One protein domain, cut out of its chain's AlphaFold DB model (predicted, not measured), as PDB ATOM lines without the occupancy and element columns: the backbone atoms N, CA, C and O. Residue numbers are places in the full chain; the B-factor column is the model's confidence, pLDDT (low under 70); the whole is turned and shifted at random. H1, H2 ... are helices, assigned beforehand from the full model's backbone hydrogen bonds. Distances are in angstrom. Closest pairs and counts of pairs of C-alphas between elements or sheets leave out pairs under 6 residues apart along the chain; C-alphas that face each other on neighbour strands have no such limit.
ATOM      1  N   VAL A 155      -2.520  29.763  37.572       50.62
ATOM      2  CA  VAL A 155      -1.918  28.468  37.899       50.62
ATOM      3  C   VAL A 155      -1.503  28.499  39.363       50.62
ATOM      4  O   VAL A 155      -0.530  29.163  39.722       50.62
ATOM      5  N   GLU A 156      -2.243  27.781  40.207       52.84
ATOM      6  CA  GLU A 156      -1.845  27.556  41.594       52.84
ATOM      7  C   GLU A 156      -0.433  26.968  41.630       52.84
ATOM      8  O   GLU A 156      -0.087  26.093  40.825       52.84
ATOM      9  N   ALA A 157       0.395  27.471  42.550       55.94
ATOM     10  CA  ALA A 157       1.727  26.928  42.748       55.94
ATOM     11  C   ALA A 157       1.601  25.406  42.932       55.94
ATOM     12  O   ALA A 157       0.721  24.953  43.666       55.94
ATOM     13  N   PRO A 158       2.459  24.596  42.286       57.59
ATOM     14  CA  PRO A 158       2.442  23.156  42.519       57.59
ATOM     15  C   PRO A 158       2.771  22.882  43.992       57.59
ATOM     16  O   PRO A 158       3.010  23.798  44.786       57.59
ATOM     17  N   VAL A 159       2.977  21.611  44.321       52.88
ATOM     18  CA  VAL A 159       3.563  21.138  45.586       52.88
ATOM     19  C   VAL A 159       5.035  21.592  45.789       52.88
ATOM     20  O   VAL A 159       5.879  20.861  46.295       52.88
ATOM     21  N   SER A 160       5.364  22.813  45.365       37.81
ATOM     22  CA  SER A 160       6.616  23.559  45.438       37.81
ATOM     23  C   SER A 160       7.219  23.549  46.835       37.81
ATOM     24  O   SER A 160       8.423  23.365  46.942       37.81
ATOM     25  N   GLY A 161       6.406  23.619  47.895       39.56
ATOM     26  CA  GLY A 161       6.875  23.489  49.280       39.56
ATOM     27  C   GLY A 161       7.418  22.100  49.638       39.56
ATOM     28  O   GLY A 161       8.268  21.986  50.519       39.56
ATOM     29  N   LEU A 162       6.971  21.046  48.942       37.34
ATOM     30  CA  LEU A 162       7.505  19.699  49.134       37.34
ATOM     31  C   LEU A 162       8.858  19.536  48.465       37.34
ATOM     32  O   LEU A 162       9.697  18.840  49.006       37.34
ATOM     33  N   PHE A 163       9.065  20.167  47.306       41.78
ATOM     34  CA  PHE A 163      10.271  19.995  46.493       41.78
ATOM     35  C   PHE A 163      11.331  21.084  46.704       41.78
ATOM     36  O   PHE A 163      12.492  20.838  46.363       41.78
ATOM     37  N   SER A 164      10.970  22.231  47.297       34.84
ATOM     38  CA  SER A 164      11.902  23.282  47.736       34.84
ATOM     39  C   SER A 164      12.800  22.787  48.870       34.84
ATOM     40  O   SER A 164      14.002  23.028  48.849       34.84
ATOM     41  N   GLN A 165      12.272  21.948  49.773       33.75
ATOM     42  CA  GLN A 165      13.070  21.230  50.779       33.75
ATOM     43  C   GLN A 165      14.105  20.257  50.178       33.75
ATOM     44  O   GLN A 165      14.993  19.798  50.891       33.75
ATOM     45  N   PHE A 166      14.014  19.936  48.883       36.00
ATOM     46  CA  PHE A 166      14.955  19.057  48.177       36.00
ATOM     47  C   PHE A 166      15.955  19.826  47.288       36.00
ATOM     48  O   PHE A 166      16.754  19.198  46.588       36.00
ATOM     49  N   GLU A 167      15.940  21.166  47.296       33.78
ATOM     50  CA  GLU A 167      17.089  21.983  46.860       33.78
ATOM     51  C   GLU A 167      18.121  22.167  47.994       33.78
ATOM     52  O   GLU A 167      19.291  22.444  47.728       33.78
ATOM     53  N   ASP A 168      17.724  21.876  49.238       30.92
ATOM     54  CA  ASP A 168      18.545  21.976  50.443       30.92
ATOM     55  C   ASP A 168      19.282  20.664  50.754       30.92
ATOM     56  O   ASP A 168      18.815  19.821  51.520       30.92
ATOM     57  N   PHE A 169      20.507  20.515  50.246       25.45
ATOM     58  CA  PHE A 169      21.426  19.479  50.742       25.45
ATOM     59  C   PHE A 169      22.016  19.787  52.134       25.45
ATOM     60  O   PHE A 169      22.837  19.010  52.612       25.45
ATOM     61  N   SER A 186      16.848   3.212  46.843       40.28
ATOM     62  CA  SER A 186      16.754   1.881  46.215       40.28
ATOM     63  C   SER A 186      16.165   0.795  47.129       40.28
ATOM     64  O   SER A 186      16.526  -0.370  47.044       40.28
ATOM     65  N   GLN A 187      15.236   1.159  48.018       51.25
ATOM     66  CA  GLN A 187      14.248   0.198  48.486       51.25
ATOM     67  C   GLN A 187      13.167   0.164  47.416       51.25
ATOM     68  O   GLN A 187      12.326   1.063  47.356       51.25
ATOM     69  N   GLU A 188      13.257  -0.832  46.535       64.38
ATOM     70  CA  GLU A 188      12.127  -1.240  45.712       64.38
ATOM     71  C   GLU A 188      10.934  -1.448  46.645       64.38
ATOM     72  O   GLU A 188      11.013  -2.166  47.642       64.38
ATOM     73  N   VAL A 189       9.859  -0.715  46.376       76.19
ATOM     74  CA  VAL A 189       8.582  -0.946  47.034       76.19
ATOM     75  C   VAL A 189       7.900  -2.014  46.212       76.19
ATOM     76  O   VAL A 189       7.692  -1.821  45.013       76.19
ATOM     77  N   ASP A 190       7.569  -3.134  46.845       82.81
ATOM     78  CA  ASP A 190       6.725  -4.124  46.202       82.81
ATOM     79  C   ASP A 190       5.312  -3.550  46.090       82.81
ATOM     80  O   ASP A 190       4.538  -3.539  47.051       82.81
ATOM     81  N   LEU A 191       4.998  -3.050  44.894       84.88
ATOM     82  CA  LEU A 191       3.718  -2.422  44.590       84.88
ATOM     83  C   LEU A 191       2.537  -3.359  44.869       84.88
ATOM     84  O   LEU A 191       1.448  -2.869  45.145       84.88
ATOM     85  N   SER A 192       2.742  -4.682  44.826       84.44
ATOM     86  CA  SER A 192       1.683  -5.672  45.063       84.44
ATOM     87  C   SER A 192       1.245  -5.774  46.526       84.44
ATOM     88  O   SER A 192       0.174  -6.307  46.809       84.44
ATOM     89  N   THR A 193       2.050  -5.245  47.449       87.69
ATOM     90  CA  THR A 193       1.795  -5.298  48.897       87.69
ATOM     91  C   THR A 193       1.244  -3.996  49.468       87.69
ATOM     92  O   THR A 193       0.887  -3.949  50.644       87.69
ATOM     93  N   LEU A 194       1.179  -2.939  48.652       88.56
ATOM     94  CA  LEU A 194       0.743  -1.623  49.094       88.56
ATOM     95  C   LEU A 194      -0.739  -1.618  49.456       88.56
ATOM     96  O   LEU A 194      -1.586  -2.093  48.703       88.56
ATOM     97  N   THR A 195      -1.051  -1.004  50.592       90.75
ATOM     98  CA  THR A 195      -2.423  -0.728  51.020       90.75
ATOM     99  C   THR A 195      -2.719   0.766  50.948       90.75
ATOM    100  O   THR A 195      -1.811   1.596  50.883       90.75
ATOM    101  N   VAL A 196      -4.000   1.146  51.020       90.12
ATOM    102  CA  VAL A 196      -4.413   2.564  51.072       90.12
ATOM    103  C   VAL A 196      -3.739   3.310  52.229       90.12
ATOM    104  O   VAL A 196      -3.382   4.474  52.071       90.12
ATOM    105  N   ALA A 197      -3.506   2.647  53.366       87.94
ATOM    106  CA  ALA A 197      -2.864   3.256  54.531       87.94
ATOM    107  C   ALA A 197      -1.379   3.600  54.299       87.94
ATOM    108  O   ALA A 197      -0.862   4.519  54.931       87.94
ATOM    109  N   ASP A 198      -0.705   2.896  53.387       86.94
ATOM    110  CA  ASP A 198       0.714   3.124  53.081       86.94
ATOM    111  C   ASP A 198       0.918   4.312  52.130       86.94
ATOM    112  O   ASP A 198       1.973   4.957  52.139       86.94
ATOM    113  N   VAL A 199      -0.097   4.603  51.308       86.62
ATOM    114  CA  VAL A 199      -0.007   5.544  50.182       86.62
ATOM    115  C   VAL A 199      -0.897   6.777  50.322       86.62
ATOM    116  O   VAL A 199      -0.766   7.712  49.529       86.62
ATOM    117  N   PHE A 200      -1.819   6.802  51.286       89.25
ATOM    118  CA  PHE A 200      -2.779   7.889  51.466       89.25
ATOM    119  C   PHE A 200      -2.852   8.387  52.925       89.25
ATOM    120  O   PHE A 200      -2.569   7.618  53.845       89.25
ATOM    121  N   PRO A 201      -3.187   9.674  53.175       88.19
ATOM    122  CA  PRO A 201      -3.223  10.226  54.529       88.19
ATOM    123  C   PRO A 201      -4.152   9.460  55.489       88.19
ATOM    124  O   PRO A 201      -5.151   8.885  55.052       88.19
ATOM    125  N   PRO A 202      -3.897   9.536  56.808       87.19
ATOM    126  CA  PRO A 202      -4.724   8.866  57.805       87.19
ATOM    127  C   PRO A 202      -6.151   9.427  57.850       87.19
ATOM    128  O   PRO A 202      -6.380  10.617  57.629       87.19
ATOM    129  N   ASP A 203      -7.105   8.590  58.253       89.94
ATOM    130  CA  ASP A 203      -8.545   8.888  58.300       89.94
ATOM    131  C   ASP A 203      -8.899  10.204  58.991       89.94
ATOM    132  O   ASP A 203      -9.780  10.936  58.538       89.94
ATOM    133  N   ASN A 204      -8.193  10.529  60.075       88.25
ATOM    134  CA  ASN A 204      -8.409  11.762  60.826       88.25
ATOM    135  C   ASN A 204      -8.181  13.004  59.953       88.25
ATOM    136  O   ASN A 204      -8.923  13.978  60.069       88.25
ATOM    137  N   PHE A 205      -7.190  12.964  59.059       87.06
ATOM    138  CA  PHE A 205      -6.898  14.057  58.135       87.06
ATOM    139  C   PHE A 205      -8.025  14.229  57.113       87.06
ATOM    140  O   PHE A 205      -8.555  15.327  56.946       87.06
ATOM    141  N   ILE A 206      -8.460  13.135  56.486       85.94
ATOM    142  CA  ILE A 206      -9.549  13.163  55.500       85.94
ATOM    143  C   ILE A 206     -10.863  13.609  56.152       85.94
ATOM    144  O   ILE A 206     -11.568  14.465  55.616       85.94
ATOM    145  N   THR A 207     -11.150  13.121  57.358       88.19
ATOM    146  CA  THR A 207     -12.330  13.524  58.135       88.19
ATOM    147  C   THR A 207     -12.320  15.025  58.434       88.19
ATOM    148  O   THR A 207     -13.352  15.682  58.302       88.19
ATOM    149  N   GLN A 208     -11.162  15.602  58.770       88.81
ATOM    150  CA  GLN A 208     -11.030  17.051  58.954       88.81
ATOM    151  C   GLN A 208     -11.295  17.833  57.663       88.81
ATOM    152  O   GLN A 208     -11.950  18.874  57.712       88.81
ATOM    153  N   LEU A 209     -10.834  17.352  56.506       85.69
ATOM    154  CA  LEU A 209     -11.109  18.014  55.225       85.69
ATOM    155  C   LEU A 209     -12.600  17.987  54.864       85.69
ATOM    156  O   LEU A 209     -13.133  18.988  54.380       85.69
ATOM    157  N   ILE A 210     -13.285  16.879  55.157       87.06
ATOM    158  CA  ILE A 210     -14.741  16.751  54.997       87.06
ATOM    159  C   ILE A 210     -15.462  17.729  55.936       87.06
ATOM    160  O   ILE A 210     -16.339  18.475  55.502       87.06
ATOM    161  N   GLN A 211     -15.055  17.805  57.208       86.81
ATOM    162  CA  GLN A 211     -15.615  18.755  58.181       86.81
ATOM    163  C   GLN A 211     -15.416  20.218  57.756       86.81
ATOM    164  O   GLN A 211     -16.315  21.043  57.921       86.81
ATOM    165  N   GLN A 212     -14.265  20.538  57.160       88.38
ATOM    166  CA  GLN A 212     -13.965  21.858  56.595       88.38
ATOM    167  C   GLN A 212     -14.692  22.132  55.267       88.38
ATOM    168  O   GLN A 212     -14.497  23.201  54.689       88.38
ATOM    169  N   LYS A 213     -15.517  21.195  54.774       82.81
ATOM    170  CA  LYS A 213     -16.207  21.252  53.473       82.81
ATOM    171  C   LYS A 213     -15.257  21.422  52.280       82.81
ATOM    172  O   LYS A 213     -15.664  21.929  51.239       82.81
ATOM    173  N   LYS A 214     -13.999  20.997  52.430       79.06
ATOM    174  CA  LYS A 214     -13.008  20.943  51.342       79.06
ATOM    175  C   LYS A 214     -13.172  19.686  50.491       79.06
ATOM    176  O   LYS A 214     -12.839  19.694  49.317       79.06
ATOM    177  N   LEU A 215     -13.722  18.628  51.083       80.94
ATOM    178  CA  LEU A 215     -14.129  17.407  50.400       80.94
ATOM    179  C   LEU A 215     -15.651  17.271  50.457       80.94
ATOM    180  O   LEU A 215     -16.255  17.384  51.522       80.94
ATOM    181  N   SER A 216     -16.256  17.010  49.303       79.06
ATOM    182  CA  SER A 216     -17.694  16.753  49.129       79.06
ATOM    183  C   SER A 216     -18.074  15.275  49.302       79.06
ATOM    184  O   SER A 216     -19.254  14.933  49.250       79.06
ATOM    185  N   VAL A 217     -17.080  14.401  49.468       85.38
ATOM    186  CA  VAL A 217     -17.169  12.935  49.389       85.38
ATOM    187  C   VAL A 217     -16.941  12.335  50.776       85.38
ATOM    188  O   VAL A 217     -16.222  12.923  51.585       85.38
ATOM    189  N   THR A 218     -17.554  11.187  51.079       88.75
ATOM    190  CA  THR A 218     -17.354  10.530  52.384       88.75
ATOM    191  C   THR A 218     -15.956   9.910  52.500       88.75
ATOM    192  O   THR A 218     -15.242   9.731  51.508       88.75
ATOM    193  N   LEU A 219     -15.546   9.580  53.730       88.31
ATOM    194  CA  LEU A 219     -14.270   8.907  53.984       88.31
ATOM    195  C   LEU A 219     -14.194   7.565  53.244       88.31
ATOM    196  O   LEU A 219     -13.216   7.317  52.543       88.31
ATOM    197  N   ASP A 220     -15.240   6.746  53.364       89.50
ATOM    198  CA  ASP A 220     -15.300   5.417  52.750       89.50
ATOM    199  C   ASP A 220     -15.260   5.514  51.224       89.50
ATOM    200  O   ASP A 220     -14.437   4.868  50.587       89.50
ATOM    201  N   GLU A 221     -16.029   6.435  50.633       89.44
ATOM    202  CA  GLU A 221     -16.002   6.658  49.185       89.44
ATOM    203  C   GLU A 221     -14.624   7.120  48.681       89.44
ATOM    204  O   GLU A 221     -14.215   6.772  47.572       89.44
ATOM    205  N   THR A 222     -13.902   7.917  49.475       89.06
ATOM    206  CA  THR A 222     -12.540   8.351  49.130       89.06
ATOM    207  C   THR A 222     -11.574   7.172  49.189       89.06
ATOM    208  O   THR A 222     -10.776   6.992  48.270       89.06
ATOM    209  N   LYS A 223     -11.660   6.340  50.232       91.06
ATOM    210  CA  LYS A 223     -10.835   5.135  50.367       91.06
ATOM    211  C   LYS A 223     -11.098   4.136  49.255       91.06
ATOM    212  O   LYS A 223     -10.133   3.645  48.683       91.06
ATOM    213  N   ASP A 224     -12.359   3.899  48.910       92.62
ATOM    214  CA  ASP A 224     -12.740   2.997  47.825       92.62
ATOM    215  C   ASP A 224     -12.143   3.467  46.496       92.62
ATOM    216  O   ASP A 224     -11.533   2.683  45.771       92.62
ATOM    217  N   LEU A 225     -12.228   4.770  46.198       92.44
ATOM    218  CA  LEU A 225     -11.599   5.354  45.011       92.44
ATOM    219  C   LEU A 225     -10.082   5.144  45.002       92.44
ATOM    220  O   LEU A 225      -9.531   4.722  43.985       92.44
ATOM    221  N   ILE A 226      -9.398   5.417  46.114       94.12
ATOM    222  CA  ILE A 226      -7.947   5.217  46.197       94.12
ATOM    223  C   ILE A 226      -7.589   3.729  46.107       94.12
ATOM    224  O   ILE A 226      -6.626   3.392  45.423       94.12
ATOM    225  N   GLN A 227      -8.383   2.836  46.699       95.19
ATOM    226  CA  GLN A 227      -8.185   1.390  46.610       95.19
ATOM    227  C   GLN A 227      -8.223   0.921  45.153       95.19
ATOM    228  O   GLN A 227      -7.313   0.210  44.736       95.19
ATOM    229  N   THR A 228      -9.171   1.411  44.337       94.62
ATOM    230  CA  THR A 228      -9.205   1.050  42.903       94.62
ATOM    231  C   THR A 228      -7.917   1.407  42.163       94.62
ATOM    232  O   THR A 228      -7.516   0.696  41.243       94.62
ATOM    233  N   MET A 229      -7.253   2.494  42.568       95.56
ATOM    234  CA  MET A 229      -5.969   2.892  42.002       95.56
ATOM    235  C   MET A 229      -4.831   2.024  42.530       95.56
ATOM    236  O   MET A 229      -4.001   1.592  41.734       95.56
ATOM    237  N   VAL A 230      -4.806   1.738  43.836       94.12
ATOM    238  CA  VAL A 230      -3.814   0.857  44.474       94.12
ATOM    239  C   VAL A 230      -3.800  -0.523  43.819       94.12
ATOM    240  O   VAL A 230      -2.728  -1.011  43.469       94.12
ATOM    241  N   ASP A 231      -4.974  -1.091  43.539       93.44
ATOM    242  CA  ASP A 231      -5.123  -2.418  42.929       93.44
ATOM    243  C   ASP A 231      -4.475  -2.525  41.537       93.44
ATOM    244  O   ASP A 231      -4.059  -3.607  41.115       93.44
ATOM    245  N   VAL A 232      -4.373  -1.409  40.805       94.38
ATOM    246  CA  VAL A 232      -3.792  -1.372  39.452       94.38
ATOM    247  C   VAL A 232      -2.363  -0.833  39.403       94.38
ATOM    248  O   VAL A 232      -1.742  -0.911  38.342       94.38
ATOM    249  N   LEU A 233      -1.802  -0.338  40.515       91.94
ATOM    250  CA  LEU A 233      -0.404   0.122  40.572       91.94
ATOM    251  C   LEU A 233       0.623  -0.943  40.147       91.94
ATOM    252  O   LEU A 233       1.565  -0.568  39.445       91.94
ATOM    253  N   PRO A 234       0.475  -2.240  40.496       91.88
ATOM    254  CA  PRO A 234       1.425  -3.275  40.078       91.88
ATOM    255  C   PRO A 234       1.403  -3.555  38.569       91.88
ATOM    256  O   PRO A 234       2.328  -4.171  38.039       91.88
ATOM    257  N   LEU A 235       0.337  -3.151  37.871       91.31
ATOM    258  CA  LEU A 235       0.187  -3.383  36.438       91.31
ATOM    259  C   LEU A 235       1.042  -2.397  35.638       91.31
ATOM    260  O   LEU A 235       1.204  -1.231  36.011       91.31
ATOM    261  N   LYS A 236       1.547  -2.846  34.484       88.56
ATOM    262  CA  LYS A 236       2.266  -1.969  33.553       88.56
ATOM    263  C   LYS A 236       1.360  -0.836  33.064       88.56
ATOM    264  O   LYS A 236       0.148  -1.006  32.965       88.56
ATOM    265  N   GLU A 237       1.952   0.315  32.742       84.88
ATOM    266  CA  GLU A 237       1.209   1.511  32.310       84.88
ATOM    267  C   GLU A 237       0.353   1.288  31.052       84.88
ATOM    268  O   GLU A 237      -0.653   1.973  30.874       84.88
ATOM    269  N   ASP A 238       0.748   0.350  30.191       88.25
ATOM    270  CA  ASP A 238       0.075  -0.023  28.946       88.25
ATOM    271  C   ASP A 238      -0.959  -1.150  29.112       88.25
ATOM    272  O   ASP A 238      -1.664  -1.474  28.155       88.25
ATOM    273  N   ASP A 239      -1.096  -1.732  30.311       93.44
ATOM    274  CA  ASP A 239      -2.084  -2.782  30.572       93.44
ATOM    275  C   ASP A 239      -3.511  -2.222  30.384       93.44
ATOM    276  O   ASP A 239      -3.889  -1.252  31.056       93.44
ATOM    277  N   PRO A 240      -4.349  -2.828  29.516       93.62
ATOM    278  CA  PRO A 240      -5.702  -2.345  29.251       93.62
ATOM    279  C   PRO A 240      -6.564  -2.195  30.506       93.62
ATOM    280  O   PRO A 240      -7.382  -1.276  30.575       93.62
ATOM    281  N   ARG A 241      -6.367  -3.061  31.510       93.69
ATOM    282  CA  ARG A 241      -7.105  -3.006  32.782       93.69
ATOM    283  C   ARG A 241      -6.757  -1.737  33.543       93.69
ATOM    284  O   ARG A 241      -7.654  -1.032  33.991       93.69
ATOM    285  N   ARG A 242      -5.464  -1.409  33.623       94.19
ATOM    286  CA  ARG A 242      -4.990  -0.183  34.269       94.19
ATOM    287  C   ARG A 242      -5.512   1.047  33.541       94.19
ATOM    288  O   ARG A 242      -6.104   1.911  34.175       94.19
ATOM    289  N   VAL A 243      -5.382   1.095  32.215       92.81
ATOM    290  CA  VAL A 243      -5.876   2.223  31.405       92.81
ATOM    291  C   VAL A 243      -7.388   2.420  31.572       92.81
ATOM    292  O   VAL A 243      -7.864   3.554  31.650       92.81
ATOM    293  N   GLN A 244      -8.165   1.336  31.636       94.19
ATOM    294  CA  GLN A 244      -9.608   1.406  31.865       94.19
ATOM    295  C   GLN A 244      -9.938   1.929  33.269       94.19
ATOM    296  O   GLN A 244     -10.800   2.803  33.394       94.19
ATOM    297  N   THR A 245      -9.239   1.451  34.301       94.88
ATOM    298  CA  THR A 245      -9.406   1.920  35.683       94.88
ATOM    299  C   THR A 245      -9.001   3.385  35.840       94.88
ATOM    300  O   THR A 245      -9.775   4.151  36.402       94.88
ATOM    301  N   GLU A 246      -7.869   3.819  35.272       94.31
ATOM    302  CA  GLU A 246      -7.418   5.223  35.297       94.31
ATOM    303  C   GLU A 246      -8.484   6.156  34.681       94.31
ATOM    304  O   GLU A 246      -8.832   7.192  35.256       94.31
ATOM    305  N   LYS A 247      -9.092   5.755  33.555       93.56
ATOM    306  CA  LYS A 247     -10.198   6.500  32.920       93.56
ATOM    307  C   LYS A 247     -11.472   6.515  33.766       93.56
ATOM    308  O   LYS A 247     -12.130   7.554  33.861       93.56
ATOM    309  N   ALA A 248     -11.840   5.383  34.363       94.06
ATOM    310  CA  ALA A 248     -13.014   5.283  35.230       94.06
ATOM    311  C   ALA A 248     -12.844   6.133  36.498       94.06
ATOM    312  O   ALA A 248     -13.755   6.877  36.867       94.06
ATOM    313  N   PHE A 249     -11.657   6.091  37.103       95.00
ATOM    314  CA  PHE A 249     -11.269   6.917  38.241       95.00
ATOM    315  C   PHE A 249     -11.370   8.407  37.897       95.00
ATOM    316  O   PHE A 249     -12.055   9.159  38.592       95.00
ATOM    317  N   ALA A 250     -10.793   8.831  36.768       92.94
ATOM    318  CA  ALA A 250     -10.878  10.208  36.282       92.94
ATOM    319  C   ALA A 250     -12.334  10.694  36.141       92.94
ATOM    320  O   ALA A 250     -12.679  11.799  36.575       92.94
ATOM    321  N   ALA A 251     -13.205   9.863  35.561       92.88
ATOM    322  CA  ALA A 251     -14.624  10.168  35.404       92.88
ATOM    323  C   ALA A 251     -15.361  10.236  36.754       92.88
ATOM    324  O   ALA A 251     -16.195  11.126  36.955       92.88
ATOM    325  N   ALA A 252     -15.041   9.337  37.689       92.19
ATOM    326  CA  ALA A 252     -15.615   9.318  39.031       92.19
ATOM    327  C   ALA A 252     -15.227  10.571  39.832       92.19
ATOM    328  O   ALA A 252     -16.108  11.226  40.395       92.19
ATOM    329  N   CYS A 253     -13.947  10.959  39.809       90.94
ATOM    330  CA  CYS A 253     -13.469  12.198  40.422       90.94
ATOM    331  C   CYS A 253     -14.186  13.418  39.839       90.94
ATOM    332  O   CYS A 253     -14.722  14.227  40.594       90.94
ATOM    333  N   LYS A 254     -14.308  13.506  38.507       90.44
ATOM    334  CA  LYS A 254     -15.027  14.604  37.843       90.44
ATOM    335  C   LYS A 254     -16.498  14.679  38.262       90.44
ATOM    336  O   LYS A 254     -16.996  15.767  38.534       90.44
ATOM    337  N   LYS A 255     -17.195  13.540  38.345       89.75
ATOM    338  CA  LYS A 255     -18.603  13.475  38.779       89.75
ATOM    339  C   LYS A 255     -18.781  13.920  40.233       89.75
ATOM    340  O   LYS A 255     -19.787  14.542  40.558       89.75
ATOM    341  N   LYS A 256     -17.821  13.588  41.095       88.12
ATOM    342  CA  LYS A 256     -17.828  13.920  42.526       88.12
ATOM    343  C   LYS A 256     -17.230  15.303  42.842       88.12
ATOM    344  O   LYS A 256     -17.297  15.734  43.989       88.12
ATOM    345  N   GLY A 257     -16.686  16.006  41.844       86.19
ATOM    346  CA  GLY A 257     -16.038  17.309  42.018       86.19
ATOM    347  C   GLY A 257     -14.682  17.237  42.728       86.19
ATOM    348  O   GLY A 257     -14.276  18.212  43.345       86.19
ATOM    349  N   LEU A 258     -13.999  16.090  42.667       86.88
ATOM    350  CA  LEU A 258     -12.685  15.890  43.275       86.88
ATOM    351  C   LEU A 258     -11.570  16.320  42.322       86.88
ATOM    352  O   LEU A 258     -11.504  15.855  41.179       86.88
ATOM    353  N   ALA A 259     -10.651  17.144  42.818       87.56
ATOM    354  CA  ALA A 259      -9.442  17.505  42.101       87.56
ATOM    355  C   ALA A 259      -8.392  16.388  42.235       87.56
ATOM    356  O   ALA A 259      -7.839  16.141  43.306       87.56
ATOM    357  N   VAL A 260      -8.091  15.704  41.127       90.06
ATOM    358  CA  VAL A 260      -7.148  14.569  41.112       90.06
ATOM    359  C   VAL A 260      -5.743  14.982  41.581       90.06
ATOM    360  O   VAL A 260      -5.062  14.211  42.255       90.06
ATOM    361  N   HIS A 261      -5.323  16.213  41.278       87.56
ATOM    362  CA  HIS A 261      -4.015  16.730  41.679       87.56
ATOM    363  C   HIS A 261      -3.878  16.924  43.199       87.56
ATOM    364  O   HIS A 261      -2.776  16.780  43.732       87.56
ATOM    365  N   GLU A 262      -4.968  17.222  43.912       86.38
ATOM    366  CA  GLU A 262      -4.954  17.360  45.372       86.38
ATOM    367  C   GLU A 262      -4.755  15.994  46.028       86.38
ATOM    368  O   GLU A 262      -3.901  15.854  46.900       86.38
ATOM    369  N   LEU A 263      -5.454  14.964  45.531       89.38
ATOM    370  CA  LEU A 263      -5.271  13.574  45.970       89.38
ATOM    371  C   LEU A 263      -3.822  13.112  45.755       89.38
ATOM    372  O   LEU A 263      -3.213  12.532  46.657       89.38
ATOM    373  N   ALA A 264      -3.253  13.420  44.584       89.44
ATOM    374  CA  ALA A 264      -1.853  13.142  44.268       89.44
ATOM    375  C   ALA A 264      -0.900  13.865  45.229       89.44
ATOM    376  O   ALA A 264       0.054  13.275  45.741       89.44
ATOM    377  N   SER A 265      -1.183  15.139  45.503       85.69
ATOM    378  CA  SER A 265      -0.393  15.952  46.420       85.69
ATOM    379  C   SER A 265      -0.429  15.354  47.819       85.69
ATOM    380  O   SER A 265       0.629  15.070  48.367       85.69
ATOM    381  N   TRP A 266      -1.606  15.078  48.382       85.81
ATOM    382  CA  TRP A 266      -1.727  14.522  49.731       85.81
ATOM    383  C   TRP A 266      -1.029  13.174  49.887       85.81
ATOM    384  O   TRP A 266      -0.355  12.957  50.894       85.81
ATOM    385  N   SER A 267      -1.142  12.307  48.879       87.44
ATOM    386  CA  SER A 267      -0.405  11.046  48.831       87.44
ATOM    387  C   SER A 267       1.101  11.285  48.983       87.44
ATOM    388  O   SER A 267       1.746  10.664  49.825       87.44
ATOM    389  N   LEU A 268       1.651  12.270  48.269       84.81
ATOM    390  CA  LEU A 268       3.071  12.604  48.343       84.81
ATOM    391  C   LEU A 268       3.482  13.314  49.649       84.81
ATOM    392  O   LEU A 268       4.596  13.102  50.122       84.81
ATOM    393  N   GLN A 269       2.629  14.169  50.226       80.94
ATOM    394  CA  GLN A 269       3.002  14.975  51.402       80.94
ATOM    395  C   GLN A 269       2.944  14.204  52.719       80.94
ATOM    396  O   GLN A 269       3.775  14.426  53.600       80.94
ATOM    397  N   TYR A 270       1.930  13.356  52.883       80.88
ATOM    398  CA  TYR A 270       1.591  12.781  54.186       80.88
ATOM    399  C   TYR A 270       2.019  11.329  54.339       80.88
ATOM    400  O   TYR A 270       1.927  10.791  55.443       80.88
ATOM    401  N   THR A 271       2.484  10.686  53.266       83.38
ATOM    402  CA  THR A 271       2.861   9.274  53.308       83.38
ATOM    403  C   THR A 271       4.263   9.032  52.789       83.38
ATOM    404  O   THR A 271       4.792   9.765  51.955       83.38
ATOM    405  N   ARG A 272       4.885   7.981  53.321       79.81
ATOM    406  CA  ARG A 272       6.245   7.588  52.953       79.81
ATOM    407  C   ARG A 272       6.288   6.866  51.606       79.81
ATOM    408  O   ARG A 272       7.266   7.031  50.880       79.81
ATOM    409  N   ASP A 273       5.256   6.081  51.304       84.62
ATOM    410  CA  ASP A 273       5.200   5.191  50.143       84.62
ATOM    411  C   ASP A 273       4.143   5.615  49.112       84.62
ATOM    412  O   ASP A 273       3.878   4.887  48.166       84.62
ATOM    413  N   GLY A 274       3.585   6.826  49.227       87.06
ATOM    414  CA  GLY A 274       2.579   7.357  48.299       87.06
ATOM    415  C   GLY A 274       3.099   7.815  46.939       87.06
ATOM    416  O   GLY A 274       2.306   8.093  46.044       87.06
ATOM    417  N   ALA A 275       4.413   7.877  46.719       89.19
ATOM    418  CA  ALA A 275       4.962   8.359  45.449       89.19
ATOM    419  C   ALA A 275       4.461   7.605  44.191       89.19
ATOM    420  O   ALA A 275       4.168   8.280  43.201       89.19
ATOM    421  N   PRO A 276       4.299   6.264  44.185       91.25
ATOM    422  CA  PRO A 276       3.742   5.536  43.042       91.25
ATOM    423  C   PRO A 276       2.294   5.931  42.737       91.25
ATOM    424  O   PRO A 276       1.945   6.157  41.575       91.25
ATOM    425  N   LEU A 277       1.467   6.084  43.777       93.50
ATOM    426  CA  LEU A 277       0.092   6.559  43.636       93.50
ATOM    427  C   LEU A 277       0.070   8.001  43.120       93.50
ATOM    428  O   LEU A 277      -0.617   8.294  42.142       93.50
ATOM    429  N   ALA A 278       0.863   8.891  43.718       92.25
ATOM    430  CA  ALA A 278       0.972  10.282  43.294       92.25
ATOM    431  C   ALA A 278       1.382  10.404  41.818       92.25
ATOM    432  O   ALA A 278       0.789  11.196  41.086       92.25
ATOM    433  N   LEU A 279       2.339   9.594  41.349       92.06
ATOM    434  CA  LEU A 279       2.754   9.570  39.943       92.06
ATOM    435  C   LEU A 279       1.588   9.219  39.008       92.06
ATOM    436  O   LEU A 279       1.373   9.916  38.012       92.06
ATOM    437  N   ALA A 280       0.832   8.164  39.329       92.38
ATOM    438  CA  ALA A 280      -0.321   7.737  38.539       92.38
ATOM    439  C   ALA A 280      -1.420   8.812  38.520       92.38
ATOM    440  O   ALA A 280      -1.950   9.151  37.463       92.38
ATOM    441  N   LEU A 281      -1.712   9.417  39.672       93.44
ATOM    442  CA  LEU A 281      -2.712  10.475  39.780       93.44
ATOM    443  C   LEU A 281      -2.286  11.756  39.042       93.44
ATOM    444  O   LEU A 281      -3.103  12.352  38.340       93.44
ATOM    445  N   PHE A 282      -1.012  12.158  39.109       92.31
ATOM    446  CA  PHE A 282      -0.524  13.302  38.332       92.31
ATOM    447  C   PHE A 282      -0.572  13.048  36.821       92.31
ATOM    448  O   PHE A 282      -0.846  13.983  36.069       92.31
ATOM    449  N   LYS A 283      -0.357  11.808  36.362       91.31
ATOM    450  CA  LYS A 283      -0.559  11.429  34.952       91.31
ATOM    451  C   LYS A 283      -2.024  11.608  34.539       91.31
ATOM    452  O   LYS A 283      -2.290  12.216  33.508       91.31
ATOM    453  N   ILE A 284      -2.972  11.153  35.359       90.94
ATOM    454  CA  ILE A 284      -4.406  11.343  35.090       90.94
ATOM    455  C   ILE A 284      -4.758  12.837  35.043       90.94
ATOM    456  O   ILE A 284      -5.437  13.292  34.123       90.94
ATOM    457  N   ALA A 285      -4.279  13.624  36.007       87.94
ATOM    458  CA  ALA A 285      -4.517  15.066  36.034       87.94
ATOM    459  C   ALA A 285      -3.880  15.785  34.826       87.94
ATOM    460  O   ALA A 285      -4.475  16.700  34.256       87.94
ATOM    461  N   LEU A 286      -2.710  15.326  34.370       84.75
ATOM    462  CA  LEU A 286      -2.072  15.794  33.141       84.75
ATOM    463  C   LEU A 286      -2.950  15.541  31.905       84.75
ATOM    464  O   LEU A 286      -3.094  16.435  31.072       84.75
ATOM    465  N   GLU A 287      -3.558  14.359  31.785       85.81
ATOM    466  CA  GLU A 287      -4.494  14.035  30.694       85.81
ATOM    467  C   GLU A 287      -5.762  14.904  30.734       85.81
ATOM    468  O   GLU A 287      -6.359  15.183  29.694       85.81
ATOM    469  N   GLN A 288      -6.143  15.397  31.916       83.19
ATOM    470  CA  GLN A 288      -7.225  16.371  32.095       83.19
ATOM    471  C   GLN A 288      -6.815  17.817  31.753       83.19
ATOM    472  O   GLN A 288      -7.669  18.704  31.754       83.19
ATOM    473  N   GLY A 289      -5.540  18.060  31.429       79.44
ATOM    474  CA  GLY A 289      -5.017  19.374  31.052       79.44
ATOM    475  C   GLY A 289      -4.521  20.226  32.222       79.44
ATOM    476  O   GLY A 289      -4.274  21.417  32.029       79.44
ATOM    477  N   ASP A 290      -4.351  19.651  33.416       80.12
ATOM    478  CA  ASP A 290      -3.808  20.374  34.565       80.12
ATOM    479  C   ASP A 290      -2.291  20.604  34.419       80.12
ATOM    480  O   ASP A 290      -1.459  19.692  34.488       80.12
ATOM    481  N   ILE A 291      -1.930  21.871  34.222       75.00
ATOM    482  CA  ILE A 291      -0.550  22.322  34.047       75.00
ATOM    483  C   ILE A 291       0.257  22.149  35.347       75.00
ATOM    484  O   ILE A 291       1.446  21.817  35.274       75.00
ATOM    485  N   SER A 292      -0.359  22.316  36.524       73.88
ATOM    486  CA  SER A 292       0.328  22.177  37.817       73.88
ATOM    487  C   SER A 292       0.783  20.738  38.051       73.88
ATOM    488  O   SER A 292       1.941  20.478  38.404       73.88
ATOM    489  N   SER A 293      -0.093  19.787  37.729       82.69
ATOM    490  CA  SER A 293       0.211  18.354  37.737       82.69
ATOM    491  C   SER A 293       1.312  17.968  36.755       82.69
ATOM    492  O   SER A 293       2.152  17.128  37.084       82.69
ATOM    493  N   LYS A 294       1.376  18.616  35.581       82.88
ATOM    494  CA  LYS A 294       2.414  18.345  34.572       82.88
ATOM    495  C   LYS A 294       3.826  18.525  35.122       82.88
ATOM    496  O   LYS A 294       4.706  17.716  34.832       82.88
ATOM    497  N   TYR A 295       4.060  19.563  35.915       85.88
ATOM    498  CA  TYR A 295       5.370  19.748  36.536       85.88
ATOM    499  C   TYR A 295       5.616  18.771  37.669       85.88
ATOM    500  O   TYR A 295       6.711  18.230  37.731       85.88
ATOM    501  N   SER A 296       4.647  18.554  38.567       86.75
ATOM    502  CA  SER A 296       4.842  17.641  39.701       86.75
ATOM    503  C   SER A 296       5.183  16.238  39.197       86.75
ATOM    504  O   SER A 296       6.122  15.617  39.687       86.75
ATOM    505  N   TYR A 297       4.512  15.806  38.126       89.94
ATOM    506  CA  TYR A 297       4.852  14.609  37.363       89.94
ATOM    507  C   TYR A 297       6.277  14.664  36.788       89.94
ATOM    508  O   TYR A 297       7.066  13.745  36.997       89.94
ATOM    509  N   GLY A 298       6.640  15.755  36.103       89.75
ATOM    510  CA  GLY A 298       7.977  15.945  35.530       89.75
ATOM    511  C   GLY A 298       9.108  15.918  36.568       89.75
ATOM    512  O   GLY A 298      10.133  15.285  36.331       89.75
ATOM    513  N   VAL A 299       8.920  16.545  37.733       87.81
ATOM    514  CA  VAL A 299       9.888  16.546  38.842       87.81
ATOM    515  C   VAL A 299      10.010  15.164  39.473       87.81
ATOM    516  O   VAL A 299      11.129  14.726  39.752       87.81
ATOM    517  N   LEU A 300       8.885  14.469  39.669       88.69
ATOM    518  CA  LEU A 300       8.870  13.121  40.233       88.69
ATOM    519  C   LEU A 300       9.578  12.121  39.312       88.69
ATOM    520  O   LEU A 300      10.373  11.320  39.794       88.69
ATOM    521  N   LEU A 301       9.378  12.224  37.994       89.94
ATOM    522  CA  LEU A 301      10.145  11.451  37.015       89.94
ATOM    523  C   LEU A 301      11.623  11.842  37.005       89.94
ATOM    524  O   LEU A 301      12.479  10.967  36.983       89.94
ATOM    525  N   TYR A 302      11.938  13.137  37.043       87.69
ATOM    526  CA  TYR A 302      13.322  13.597  36.950       87.69
ATOM    527  C   TYR A 302      14.187  13.100  38.119       87.69
ATOM    528  O   TYR A 302      15.307  12.642  37.901       87.69
ATOM    529  N   ARG A 303      13.674  13.165  39.355       83.00
ATOM    530  CA  ARG A 303      14.417  12.757  40.563       83.00
ATOM    531  C   ARG A 303      14.217  11.290  40.943       83.00
ATOM    532  O   ARG A 303      15.088  10.715  41.592       83.00
ATOM    533  N   GLY A 304      13.078  10.709  40.576       85.38
ATOM    534  CA  GLY A 304      12.585   9.476  41.179       85.38
ATOM    535  C   GLY A 304      12.145   9.677  42.632       85.38
ATOM    536  O   GLY A 304      12.361  10.722  43.255       85.38
ATOM    537  N   ALA A 305      11.512   8.651  43.183       84.94
ATOM    538  CA  ALA A 305      11.123   8.572  44.586       84.94
ATOM    539  C   ALA A 305      11.060   7.102  45.018       84.94
ATOM    540  O   ALA A 305      11.278   6.188  44.224       84.94
ATOM    541  N   ARG A 306      10.770   6.839  46.293       80.38
ATOM    542  CA  ARG A 306      10.609   5.463  46.777       80.38
ATOM    543  C   ARG A 306       9.447   4.785  46.031       80.38
ATOM    544  O   ARG A 306       8.345   5.315  46.008       80.38
ATOM    545  N   GLY A 307       9.721   3.660  45.368       81.31
ATOM    546  CA  GLY A 307       8.756   2.969  44.499       81.31
ATOM    547  C   GLY A 307       8.540   3.596  43.111       81.31
ATOM    548  O   GLY A 307       7.762   3.058  42.329       81.31
ATOM    549  N   VAL A 308       9.224   4.696  42.774       85.88
ATOM    550  CA  VAL A 308       9.153   5.347  41.456       85.88
ATOM    551  C   VAL A 308      10.560   5.464  40.864       85.88
ATOM    552  O   VAL A 308      11.347   6.292  41.339       85.88
ATOM    553  N   PRO A 309      10.906   4.672  39.831       85.19
ATOM    554  CA  PRO A 309      12.205   4.788  39.186       85.19
ATOM    555  C   PRO A 309      12.347   6.160  38.517       85.19
ATOM    556  O   PRO A 309      11.397   6.688  37.937       85.19
ATOM    557  N   ALA A 310      13.545   6.738  38.604       86.88
ATOM    558  CA  ALA A 310      13.845   7.995  37.936       86.88
ATOM    559  C   ALA A 310      13.948   7.787  36.417       86.88
ATOM    560  O   ALA A 310      14.633   6.879  35.947       86.88
ATOM    561  N   ASP A 311      13.335   8.691  35.662       91.25
ATOM    562  CA  ASP A 311      13.550   8.905  34.232       91.25
ATOM    563  C   ASP A 311      13.944  10.380  34.017       91.25
ATOM    564  O   ASP A 311      13.095  11.237  33.724       91.25
ATOM    565  N   PRO A 312      15.241  10.710  34.195       89.62
ATOM    566  CA  PRO A 312      15.728  12.077  34.075       89.62
ATOM    567  C   PRO A 312      15.481  12.686  32.696       89.62
ATOM    568  O   PRO A 312      15.213  13.881  32.599       89.62
ATOM    569  N   ALA A 313      15.526  11.878  31.631       91.81
ATOM    570  CA  ALA A 313      15.338  12.351  30.263       91.81
ATOM    571  C   ALA A 313      13.896  12.822  30.036       91.81
ATOM    572  O   ALA A 313      13.673  13.959  29.602       91.81
ATOM    573  N   LYS A 314      12.912  11.987  30.392       91.38
ATOM    574  CA  LYS A 314      11.490  12.335  30.278       91.38
ATOM    575  C   LYS A 314      11.117  13.470  31.229       91.38
ATOM    576  O   LYS A 314      10.457  14.422  30.810       91.38
ATOM    577  N   GLY A 315      11.580  13.416  32.479       90.38
ATOM    578  CA  GLY A 315      11.325  14.461  33.472       90.38
ATOM    579  C   GLY A 315      11.868  15.828  33.042       90.38
ATOM    580  O   GLY A 315      11.130  16.818  33.032       90.38
ATOM    581  N   ARG A 316      13.124  15.882  32.581       90.81
ATOM    582  CA  ARG A 316      13.760  17.108  32.073       90.81
ATOM    583  C   ARG A 316      13.045  17.659  30.843       90.81
ATOM    584  O   ARG A 316      12.814  18.864  30.785       90.81
ATOM    585  N   ALA A 317      12.650  16.809  29.894       91.69
ATOM    586  CA  ALA A 317      11.909  17.242  28.707       91.69
ATOM    587  C   ALA A 317      10.575  17.914  29.073       91.69
ATOM    588  O   ALA A 317      10.226  18.959  28.518       91.69
ATOM    589  N   ILE A 318       9.853  17.359  30.052       89.69
ATOM    590  CA  ILE A 318       8.602  17.939  30.553       89.69
ATOM    591  C   ILE A 318       8.857  19.297  31.214       89.69
ATOM    592  O   ILE A 318       8.187  20.272  30.873       89.69
ATOM    593  N   ILE A 319       9.839  19.384  32.116       90.06
ATOM    594  CA  ILE A 319      10.198  20.636  32.806       90.06
ATOM    595  C   ILE A 319      10.622  21.708  31.792       90.06
ATOM    596  O   ILE A 319      10.180  22.853  31.879       90.06
ATOM    597  N   GLN A 320      11.414  21.339  30.784       90.69
ATOM    598  CA  GLN A 320      11.853  22.247  29.727       90.69
ATOM    599  C   GLN A 320      10.682  22.782  28.899       90.69
ATOM    600  O   GLN A 320      10.614  23.986  28.647       90.69
ATOM    601  N   ALA A 321       9.735  21.921  28.526       88.25
ATOM    602  CA  ALA A 321       8.533  22.339  27.810       88.25
ATOM    603  C   ALA A 321       7.670  23.312  28.634       88.25
ATOM    604  O   ALA A 321       7.057  24.212  28.070       88.25
ATOM    605  N   LEU A 322       7.633  23.153  29.961       87.50
ATOM    606  CA  LEU A 322       6.903  24.056  30.857       87.50
ATOM    607  C   LEU A 322       7.620  25.392  31.089       87.50
ATOM    608  O   LEU A 322       6.962  26.409  31.304       87.50
ATOM    609  N   ALA A 323       8.951  25.398  31.059       87.69
ATOM    610  CA  ALA A 323       9.760  26.601  31.233       87.69
ATOM    611  C   ALA A 323       9.761  27.508  29.989       87.69
ATOM    612  O   ALA A 323      10.020  28.706  30.102       87.69
ATOM    613  N   GLN A 324       9.495  26.960  28.800       82.81
ATOM    614  CA  GLN A 324       9.472  27.717  27.550       82.81
ATOM    615  C   GLN A 324       8.098  28.355  27.282       82.81
ATOM    616  O   GLN A 324       7.067  27.764  27.602       82.81
TER     617      GLN A 324
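Overview. This is residues 155 to 169 and 186 to 324 of the 579 residues of an uncharacterized protein of Linnemannia elongata AG-77 (UniProt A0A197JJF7). Helices fold back and forth in three successive pairs along the longest axis: the hairpin H4 and H5 at one end, the hairpin H6 and H7 in the middle, and the hairpin H8 and H9 at the other end. The short H2 and H3 lie by H4, while the stretch with H1 passes near H8 and is modelled with low confidence. The printed part has 154 residues with nine named helices, H1 to H9 in order, and no named strand; the class is all helix. It is compact and rounded, with a radius of gyration of the C-alphas of 14.9 A and spans of 39 by 32 by 30 A.

Arrangement. H1, residues 160 to 164, is near H8, residues 291 to 303, with 6 pairs of C-alphas within 10 A. H2, residues 196 to 199, touches H4, residues 219 to 230; the closest C-alphas, of Val 196 and Gln 227, are 6.0 A apart. H3, residues 203 to 211, touches H4 at Leu 219 alone, 6.5 A from Thr 207 between C-alphas, at a steep tilt of 55 degrees, opposite ways. H4 and H5, residues 240 to 256, form a hairpin at a shallow tilt of 23 degrees, closest at the C-alphas of Leu 225 and Phe 249, 7.0 A; H4 touches with residues 225 to 229 alone and H5 with residues 245 to 249 alone. H5 and H7, residues 275 to 287, only just touch, with 3 pairs of C-alphas within 8 A, the closest being Ala 250 and Ile 284, 6.7 A; H5 touches with residues 246 to 250 alone and H7 with Ile 284 alone. H6, residues 260 to 270, H7 and H8 form an up and down bundle, each running against the one before. The hairpin H6 and H7 has a shallow tilt of 19 degrees and its closest C-alphas, of Ala 264 and Ala 278, 4.1 A apart. The hairpin H7 and H8 has a steep tilt of 39 degrees, closest at the C-alphas of Phe 282 and Ser 293, 5.1 A. H8 and H9, residues 312 to 323, form a hairpin at a shallow tilt of 32 degrees, with the C-alphas of Tyr 302 and Pro 312 closest, 4.0 A. H3 and H9 are apart. Every O i to N i+4 pair is within hydrogen-bond range in H1, H3, H4, H5, H6, H7 and H9, against 8 of 9 in H8, while H2 is too short for such a pair.

Along the chain. H1 begins at C-alpha 160, (6.616, 23.559, 45.438). From first to last C-alpha, H4 measures 16.3 A, H5 24.2 A, H6 15.8 A, H7 18.4 A, H8 18.9 A and H9 16.0 A. H5 begins at C-alpha 240, (-5.702, -2.345, 29.251), and H9 ends at C-alpha 323, (9.760, 26.601, 31.233).

Size, cuts and confidence. The C-alphas farthest apart, of Phe 169 and Lys 255, are 42.2 A apart. Residues 170 to 185 are not printed, and C-alphas 169 and 186 are 18.8 A apart across that cut. Of the links that are printed whole, none is long. The mean pLDDT of the printed part is 82.9; residues 155 to 169 and 186 to 188 are under 70.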